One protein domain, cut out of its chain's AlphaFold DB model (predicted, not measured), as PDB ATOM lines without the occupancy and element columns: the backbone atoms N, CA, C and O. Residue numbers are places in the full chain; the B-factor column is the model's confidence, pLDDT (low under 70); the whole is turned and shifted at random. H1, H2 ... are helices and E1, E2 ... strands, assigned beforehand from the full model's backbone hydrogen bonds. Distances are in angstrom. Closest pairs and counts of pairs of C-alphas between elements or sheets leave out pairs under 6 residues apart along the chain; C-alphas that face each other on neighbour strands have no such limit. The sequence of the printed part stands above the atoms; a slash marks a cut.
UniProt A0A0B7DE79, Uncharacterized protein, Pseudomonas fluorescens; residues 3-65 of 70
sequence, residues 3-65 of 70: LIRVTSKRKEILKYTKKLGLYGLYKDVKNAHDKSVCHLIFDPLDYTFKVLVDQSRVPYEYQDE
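AT A GLANCE: This is residues 3 to 65 of the 70 residues of an uncharacterized protein of Pseudomonas fluorescens (UniProt A0A0B7DE79). A small three-stranded antiparallel sheet has a helical hairpin, H1 and H2, near one end of its long strand pair E1 and E2, while H3 grazes it near the other end. H1 covers E2 and E1 as a second layer; short E3 extends the sheet beside the start of E1. The printed part has 63 residues in the order E1 H1 H2 E2 H3 E3, sheet order E2 E1 E3, class mixed, helices and strands. It is compact, radius of gyration of the C-alphas 11.1 A, spanning 30 by 23 by 19 A.

IN THESE COORDINATES: Find C-alpha 3 at (186.980, 133.131, 153.752), where E1 begins; it runs 19.4 A through residues 3 to 9. H1 follows at residues 10 to 19, 14.0 A, then H2 at 23 to 31, 12.7 A. Next come E2, residues 37 to 42, 16.4 A, and H3, residues 47 to 56, 14.2 A. E3, residues 61 to 64, 9.8 A, ends at C-alpha 64, (187.316, 128.215, 149.982).

HOW THE PARTS SIT: Look across antiparallel E1 and E2 for N 6 and O 40, 2.8 A, within hydrogen-bond range; across antiparallel E1 and E3, find N 5 and O 61, 2.8 A. H1 is on the sheet at a height of 10.0 A, along the strands, 12 degrees to E1 on the local plane. H1 and H2 touch at Thr 17 and Tyr 26, closest C-alphas 5.3 A, opposite ways at a shallow tilt of 19 degrees. H3 only grazes the sheet, with residues 49 to 53. E2, H3 and E3 form a split strand-helix-strand unit, E1 between its strands, with a right-handed crossover. In H1, H2 and H3 every O i to N i+4 pair is within hydrogen-bond range.

THE WHOLE: The C-alphas of Asp 34 and Leu 45 are farthest apart, 30.9 A. The printed part has no cut, and its five links are tight. Mean pLDDT of the printed part is 80.3; residues 44, 47 and 64 to 65 are under 70.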
ATOM      1  N   LEU A   3     186.207 132.119 153.032       80.69
ATOM      2  CA  LEU A   3     186.980 133.131 153.752       80.69
ATOM      3  C   LEU A   3     187.166 134.361 152.866       80.69
ATOM      4  O   LEU A   3     187.291 134.242 151.652       80.69
ATOM      5  N   ILE A   4     187.213 135.549 153.458       77.88
ATOM      6  CA  ILE A   4     187.558 136.786 152.759       77.88
ATOM      7  C   ILE A   4     189.072 136.963 152.834       77.88
ATOM      8  O   ILE A   4     189.628 137.152 153.917       77.88
ATOM      9  N   ARG A   5     189.740 136.946 151.681       83.69
ATOM     10  CA  ARG A   5     191.175 137.198 151.561       83.69
ATOM     11  C   ARG A   5     191.434 138.588 150.999       83.69
ATOM     12  O   ARG A   5     191.057 138.899 149.871       83.69
ATOM     13  N   VAL A   6     192.175 139.399 151.746       82.25
ATOM     14  CA  VAL A   6     192.716 140.683 151.286       82.25
ATOM     15  C   VAL A   6     194.215 140.532 151.060       82.25
ATOM     16  O   VAL A   6     194.980 140.337 152.007       82.25
ATOM     17  N   THR A   7     194.649 140.646 149.805       84.25
ATOM     18  CA  THR A   7     196.064 140.543 149.422       84.25
ATOM     19  C   THR A   7     196.586 141.898 148.974       84.25
ATOM     20  O   THR A   7     196.132 142.444 147.972       84.25
ATOM     21  N   SER A   8     197.567 142.453 149.688       85.56
ATOM     22  CA  SER A   8     198.212 143.699 149.261       85.56
ATOM     23  C   SER A   8     199.606 143.881 149.865       85.56
ATOM     24  O   SER A   8     200.063 143.105 150.704       85.56
ATOM     25  N   LYS A   9     200.315 144.926 149.430       88.50
ATOM     26  CA  LYS A   9     201.607 145.315 150.008       88.50
ATOM     27  C   LYS A   9     201.416 145.741 151.463       88.50
ATOM     28  O   LYS A   9     200.445 146.430 151.781       88.50
ATOM     29  N   ARG A  10     202.402 145.451 152.320       87.81
ATOM     30  CA  ARG A  10     202.407 145.837 153.744       87.81
ATOM     31  C   ARG A  10     201.939 147.275 153.999       87.81
ATOM     32  O   ARG A  10     201.120 147.500 154.882       87.81
ATOM     33  N   LYS A  11     202.424 148.256 153.225       87.00
ATOM     34  CA  LYS A  11     202.053 149.678 153.388       87.00
ATOM     35  C   LYS A  11     200.550 149.931 153.239       87.00
ATOM     36  O   LYS A  11     199.998 150.729 153.992       87.00
ATOM     37  N   GLU A  12     199.897 149.261 152.296       86.00
ATOM     38  CA  GLU A  12     198.459 149.416 152.065       86.00
ATOM     39  C   GLU A  12     197.653 148.683 153.141       86.00
ATOM     40  O   GLU A  12     196.718 149.252 153.700       86.00
ATOM     41  N   ILE A  13     198.096 147.488 153.545       85.75
ATOM     42  CA  ILE A  13     197.490 146.753 154.662       85.75
ATOM     43  C   ILE A  13     197.637 147.507 155.995       85.75
ATOM     44  O   ILE A  13     196.716 147.515 156.810       85.75
ATOM     45  N   LEU A  14     198.747 148.216 156.217       88.31
ATOM     46  CA  LEU A  14     198.931 149.074 157.393       88.31
ATOM     47  C   LEU A  14     197.953 150.243 157.424       88.31
ATOM     48  O   LEU A  14     197.378 150.538 158.471       88.31
ATOM     49  N   LYS A  15     197.763 150.923 156.289       86.62
ATOM     50  CA  LYS A  15     196.768 151.997 156.184       86.62
ATOM     51  C   LYS A  15     195.367 151.452 156.437       86.62
ATOM     52  O   LYS A  15     194.602 152.069 157.171       86.62
ATOM     53  N   TYR A  16     195.063 150.294 155.860       83.75
ATOM     54  CA  TYR A  16     193.781 149.618 155.987       83.75
ATOM     55  C   TYR A  16     193.476 149.222 157.438       83.75
ATOM     56  O   TYR A  16     192.498 149.694 158.010       83.75
ATOM     57  N   THR A  17     194.358 148.451 158.076       85.38
ATOM     58  CA  THR A  17     194.202 148.020 159.478       85.38
ATOM     59  C   THR A  17     194.123 149.200 160.443       85.38
ATOM     60  O   THR A  17     193.309 149.183 161.363       85.38
ATOM     61  N   LYS A  18     194.889 150.273 160.197       85.44
ATOM     62  CA  LYS A  18     194.781 151.522 160.962       85.44
ATOM     63  C   LYS A  18     193.426 152.209 160.766       85.44
ATOM     64  O   LYS A  18     192.842 152.658 161.746       85.44
ATOM     65  N   LYS A  19     192.930 152.302 159.526       83.50
ATOM     66  CA  LYS A  19     191.640 152.937 159.200       83.50
ATOM     67  C   LYS A  19     190.467 152.203 159.850       83.50
ATOM     68  O   LYS A  19     189.523 152.850 160.283       83.50
ATOM     69  N   LEU A  20     190.543 150.878 159.925       80.44
ATOM     70  CA  LEU A  20     189.497 150.041 160.510       80.44
ATOM     71  C   LEU A  20     189.615 149.861 162.032       80.44
ATOM     72  O   LEU A  20     188.813 149.144 162.617       80.44
ATOM     73  N   GLY A  21     190.612 150.470 162.686       82.56
ATOM     74  CA  GLY A  21     190.807 150.327 164.134       82.56
ATOM     75  C   GLY A  21     191.240 148.921 164.572       82.56
ATOM     76  O   GLY A  21     191.092 148.558 165.737       82.56
ATOM     77  N   LEU A  22     191.803 148.121 163.666       82.12
ATOM     78  CA  LEU A  22     192.233 146.745 163.922       82.12
ATOM     79  C   LEU A  22     193.629 146.732 164.556       82.12
ATOM     80  O   LEU A  22     194.608 146.298 163.950       82.12
ATOM     81  N   TYR A  23     193.741 147.265 165.773       79.69
ATOM     82  CA  TYR A  23     195.030 147.530 166.421       79.69
ATOM     83  C   TYR A  23     195.892 146.283 166.666       79.69
ATOM     84  O   TYR A  23     197.118 146.404 166.655       79.69
ATOM     85  N   GLY A  24     195.278 145.110 166.866       79.00
ATOM     86  CA  GLY A  24     195.996 143.831 166.956       79.00
ATOM     87  C   GLY A  24     196.731 143.525 165.650       79.00
ATOM     88  O   GLY A  24     197.957 143.569 165.604       79.00
ATOM     89  N   LEU A  25     195.969 143.395 164.561       79.69
ATOM     90  CA  LEU A  25     196.494 143.154 163.210       79.69
ATOM     91  C   LEU A  25     197.463 144.247 162.742       79.69
ATOM     92  O   LEU A  25     198.448 143.963 162.066       79.69
ATOM     93  N   TYR A  26     197.223 145.506 163.114       84.75
ATOM     94  CA  TYR A  26     198.129 146.606 162.790       84.75
ATOM     95  C   TYR A  26     199.539 146.370 163.347       84.75
ATOM     96  O   TYR A  26     200.518 146.638 162.648       84.75
ATOM     97  N   LYS A  27     199.667 145.874 164.587       84.00
ATOM     98  CA  LYS A  27     200.978 145.583 165.190       84.00
ATOM     99  C   LYS A  27     201.688 144.451 164.450       84.00
ATOM    100  O   LYS A  27     202.872 144.595 164.149       84.00
ATOM    101  N   ASP A  28     200.960 143.401 164.092       83.75
ATOM    102  CA  ASP A  28     201.518 142.244 163.386       83.75
ATOM    103  C   ASP A  28     202.038 142.641 161.999       83.75
ATOM    104  O   ASP A  28     203.189 142.383 161.643       83.75
ATOM    105  N   VAL A  29     201.240 143.402 161.244       84.06
ATOM    106  CA  VAL A  29     201.633 143.912 159.922       84.06
ATOM    107  C   VAL A  29     202.752 144.955 160.041       84.06
ATOM    108  O   VAL A  29     203.614 145.063 159.162       84.06
ATOM    109  N   LYS A  30     202.800 145.737 161.129       85.56
ATOM    110  CA  LYS A  30     203.861 146.731 161.352       85.56
ATOM    111  C   LYS A  30     205.226 146.072 161.507       85.56
ATOM    112  O   LYS A  30     206.201 146.679 161.075       85.56
ATOM    113  N   ASN A  31     205.293 144.864 162.049       82.88
ATOM    114  CA  ASN A  31     206.552 144.151 162.250       82.88
ATOM    115  C   ASN A  31     206.999 143.341 161.019       82.88
ATOM    116  O   ASN A  31     208.144 142.897 160.967       82.88
ATOM    117  N   ALA A  32     206.137 143.177 160.011       83.25
ATOM    118  CA  ALA A  32     206.492 142.505 158.764       83.25
ATOM    119  C   ALA A  32     207.514 143.307 157.931       83.25
ATOM    120  O   ALA A  32     207.622 144.530 158.035       83.25
ATOM    121  N   HIS A  33     208.250 142.635 157.047       83.56
ATOM    122  CA  HIS A  33     209.256 143.284 156.204       83.56
ATOM    123  C   HIS A  33     208.617 144.259 155.188       83.56
ATOM    124  O   HIS A  33     207.510 144.047 154.696       83.56
ATOM    125  N   ASP A  34     209.296 145.363 154.847       77.62
ATOM    126  CA  ASP A  34     208.746 146.442 153.992       77.62
ATOM    127  C   ASP A  34     208.316 145.987 152.589       77.62
ATOM    128  O   ASP A  34     207.407 146.566 151.989       77.62
ATOM    129  N   LYS A  35     208.971 144.949 152.064       81.25
ATOM    130  CA  LYS A  35     208.668 144.357 150.752       81.25
ATOM    131  C   LYS A  35     207.684 143.184 150.828       81.25
ATOM    132  O   LYS A  35     207.393 142.591 149.795       81.25
ATOM    133  N   SER A  36     207.188 142.842 152.019       81.56
ATOM    134  CA  SER A  36     206.257 141.731 152.187       81.56
ATOM    135  C   SER A  36     204.917 142.022 151.515       81.56
ATOM    136  O   SER A  36     204.339 143.109 151.647       81.56
ATOM    137  N   VAL A  37     204.418 141.007 150.814       84.31
ATOM    138  CA  VAL A  37     203.001 140.882 150.480       84.31
ATOM    139  C   VAL A  37     202.320 140.283 151.702       84.31
ATOM    140  O   VAL A  37     202.791 139.293 152.258       84.31
ATOM    141  N   CYS A  38     201.253 140.925 152.153       82.88
ATOM    142  CA  CYS A  38     200.478 140.487 153.298       82.88
ATOM    143  C   CYS A  38     199.149 139.925 152.796       82.88
ATOM    144  O   CYS A  38     198.499 140.524 151.934       82.88
ATOM    145  N   HIS A  39     198.761 138.789 153.363       81.81
ATOM    146  CA  HIS A  39     197.463 138.171 153.150       81.81
ATOM    147  C   HIS A  39     196.722 138.231 154.472       81.81
ATOM    148  O   HIS A  39     197.169 137.651 155.458       81.81
ATOM    149  N   LEU A  40     195.632 138.980 154.497       80.06
ATOM    150  CA  LEU A  40     194.717 138.958 155.619       80.06
ATOM    151  C   LEU A  40     193.551 138.046 155.255       80.06
ATOM    152  O   LEU A  40     192.986 138.200 154.174       80.06
ATOM    153  N   ILE A  41     193.236 137.101 156.133       80.88
ATOM    154  CA  ILE A  41     192.190 136.100 155.927       80.88
ATOM    155  C   ILE A  41     191.174 136.268 157.047       80.88
ATOM    156  O   ILE A  41     191.552 136.354 158.215       80.88
ATOM    157  N   PHE A  42     189.903 136.340 156.677       78.50
ATOM    158  CA  PHE A  42     188.814 136.613 157.601       78.50
ATOM    159  C   PHE A  42     187.640 135.688 157.362       78.50
ATOM    160  O   PHE A  42     187.339 135.334 156.224       78.50
ATOM    161  N   ASP A  43     186.949 135.349 158.439       79.75
ATOM    162  CA  ASP A  43     185.686 134.634 158.366       79.75
ATOM    163  C   ASP A  43     184.558 135.610 157.960       79.75
ATOM    164  O   ASP A  43     184.371 136.631 158.627       79.75
ATOM    165  N   PRO A  44     183.800 135.359 156.878       69.06
ATOM    166  CA  PRO A  44     182.654 136.175 156.484       69.06
ATOM    167  C   PRO A  44     181.491 136.117 157.480       69.06
ATOM    168  O   PRO A  44     180.616 136.981 157.407       69.06
ATOM    169  N   LEU A  45     181.457 135.131 158.385       76.44
ATOM    170  CA  LEU A  45     180.495 135.068 159.488       76.44
ATOM    171  C   LEU A  45     180.801 136.111 160.573       76.44
ATOM    172  O   LEU A  45     179.910 136.465 161.350       76.44
ATOM    173  N   ASP A  46     182.013 136.677 160.591       77.44
ATOM    174  CA  ASP A  46     182.290 137.915 161.315       77.44
ATOM    175  C   ASP A  46     181.686 139.098 160.542       77.44
ATOM    176  O   ASP A  46     182.331 139.786 159.741       77.44
ATOM    177  N   TYR A  47     180.395 139.332 160.788       69.06
ATOM    178  CA  TYR A  47     179.625 140.416 160.177       69.06
ATOM    179  C   TYR A  47     180.272 141.790 160.374       69.06
ATOM    180  O   TYR A  47     180.183 142.641 159.487       69.06
ATOM    181  N   THR A  48     180.949 142.010 161.506       71.88
ATOM    182  CA  THR A  48     181.645 143.272 161.780       71.88
ATOM    183  C   THR A  48     182.771 143.459 160.776       71.88
ATOM    184  O   THR A  48     182.894 144.516 160.155       71.88
ATOM    185  N   PHE A  49     183.561 142.410 160.563       73.06
ATOM    186  CA  PHE A  49     184.673 142.458 159.635       73.06
ATOM    187  C   PHE A  49     184.217 142.582 158.179       73.06
ATOM    188  O   PHE A  49     184.737 143.416 157.432       73.06
ATOM    189  N   LYS A  50     183.192 141.820 157.787       73.31
ATOM    190  CA  LYS A  50     182.617 141.903 156.443       73.31
ATOM    191  C   LYS A  50     182.167 143.328 156.099       73.31
ATOM    192  O   LYS A  50     182.519 143.839 155.037       73.31
ATOM    193  N   VAL A  51     181.467 143.999 157.016       77.44
ATOM    194  CA  VAL A  51     181.033 145.395 156.829       77.44
ATOM    195  C   VAL A  51     182.230 146.334 156.668       77.44
ATOM    196  O   VAL A  51     182.224 147.194 155.785       77.44
ATOM    197  N   LEU A  52     183.280 146.159 157.473       75.62
ATOM    198  CA  LEU A  52     184.494 146.976 157.397       75.62
ATOM    199  C   LEU A  52     185.243 146.795 156.063       75.62
ATOM    200  O   LEU A  52     185.729 147.774 155.491       75.62
ATOM    201  N   VAL A  53     185.314 145.569 155.534       77.06
ATOM    202  CA  VAL A  53     185.874 145.287 154.201       77.06
ATOM    203  C   VAL A  53     185.026 145.934 153.116       77.06
ATOM    204  O   VAL A  53     185.564 146.681 152.299       77.06
ATOM    205  N   ASP A  54     183.714 145.717 153.133       77.19
ATOM    206  CA  ASP A  54     182.809 146.227 152.102       77.19
ATOM    207  C   ASP A  54     182.830 147.771 152.046       77.19
ATOM    208  O   ASP A  54     182.896 148.367 150.969       77.19
ATOM    209  N   GLN A  55     182.900 148.447 153.201       78.19
ATOM    210  CA  GLN A  55     183.041 149.910 153.283       78.19
ATOM    211  C   GLN A  55     184.407 150.423 152.807       78.19
ATOM    212  O   GLN A  55     184.542 151.577 152.386       78.19
ATOM    213  N   SER A  56     185.447 149.595 152.890       72.38
ATOM    214  CA  SER A  56     186.812 150.006 152.564       72.38
ATOM    215  C   SER A  56     187.095 150.106 151.065       72.38
ATOM    216  O   SER A  56     188.077 150.753 150.696       72.38
ATOM    217  N   ARG A  57     186.250 149.490 150.217       74.38
ATOM    218  CA  ARG A  57     186.455 149.322 148.762       74.38
ATOM    219  C   ARG A  57     187.791 148.662 148.391       74.38
ATOM    220  O   ARG A  57     188.266 148.820 147.267       74.38
ATOM    221  N   VAL A  58     188.429 147.965 149.329       76.50
ATOM    222  CA  VAL A  58     189.669 147.236 149.060       76.50
ATOM    223  C   VAL A  58     189.330 145.979 148.254       76.50
ATOM    224  O   VAL A  58     188.393 145.278 148.628       76.50
ATOM    225  N   PRO A  59     190.067 145.672 147.171       79.06
ATOM    226  CA  PRO A  59     189.890 144.416 146.453       79.06
ATOM    227  C   PRO A  59     190.122 143.219 147.378       79.06
ATOM    228  O   PRO A  59     191.147 143.146 148.064       79.06
ATOM    229  N   TYR A  60     189.175 142.289 147.383       82.06
ATOM    230  CA  TYR A  60     189.257 141.043 148.130       82.06
ATOM    231  C   TYR A  60     188.741 139.884 147.282       82.06
ATOM    232  O   TYR A  60     187.978 140.079 146.337       82.06
ATOM    233  N   GLU A  61     189.165 138.680 147.639       83.75
ATOM    234  CA  GLU A  61     188.758 137.434 146.998       83.75
ATOM    235  C   GLU A  61     188.093 136.532 148.036       83.75
ATOM    236  O   GLU A  61     188.477 136.543 149.208       83.75
ATOM    237  N   TYR A  62     187.101 135.746 147.615       80.62
ATOM    238  CA  TYR A  62     186.607 134.645 148.434       80.62
ATOM    239  C   TYR A  62     187.523 133.440 148.235       80.62
ATOM    240  O   TYR A  62     187.817 133.059 147.104       80.62
ATOM    241  N   GLN A  63     187.974 132.848 149.332       75.62
ATOM    242  CA  GLN A  63     188.806 131.658 149.335       75.62
ATOM    243  C   GLN A  63     188.061 130.534 150.051       75.62
ATOM    244  O   GLN A  63     187.739 130.653 151.230       75.62
ATOM    245  N   ASP A  64     187.796 129.437 149.348       67.81
ATOM    246  CA  ASP A  64     187.316 128.215 149.982       67.81
ATOM    247  C   ASP A  64     188.496 127.525 150.668       67.81
ATOM    248  O   ASP A  64     189.344 126.916 150.015       67.81
ATOM    249  N   GLU A  65     188.568 127.626 151.995       65.38
ATOM    250  CA  GLU A  65     189.473 126.799 152.790       65.38
ATOM    251  C   GLU A  65     188.676 125.781 153.610       65.38
ATOM    252  O   GLU A  65     187.691 126.093 154.294       65.38
TER     253      GLU A  65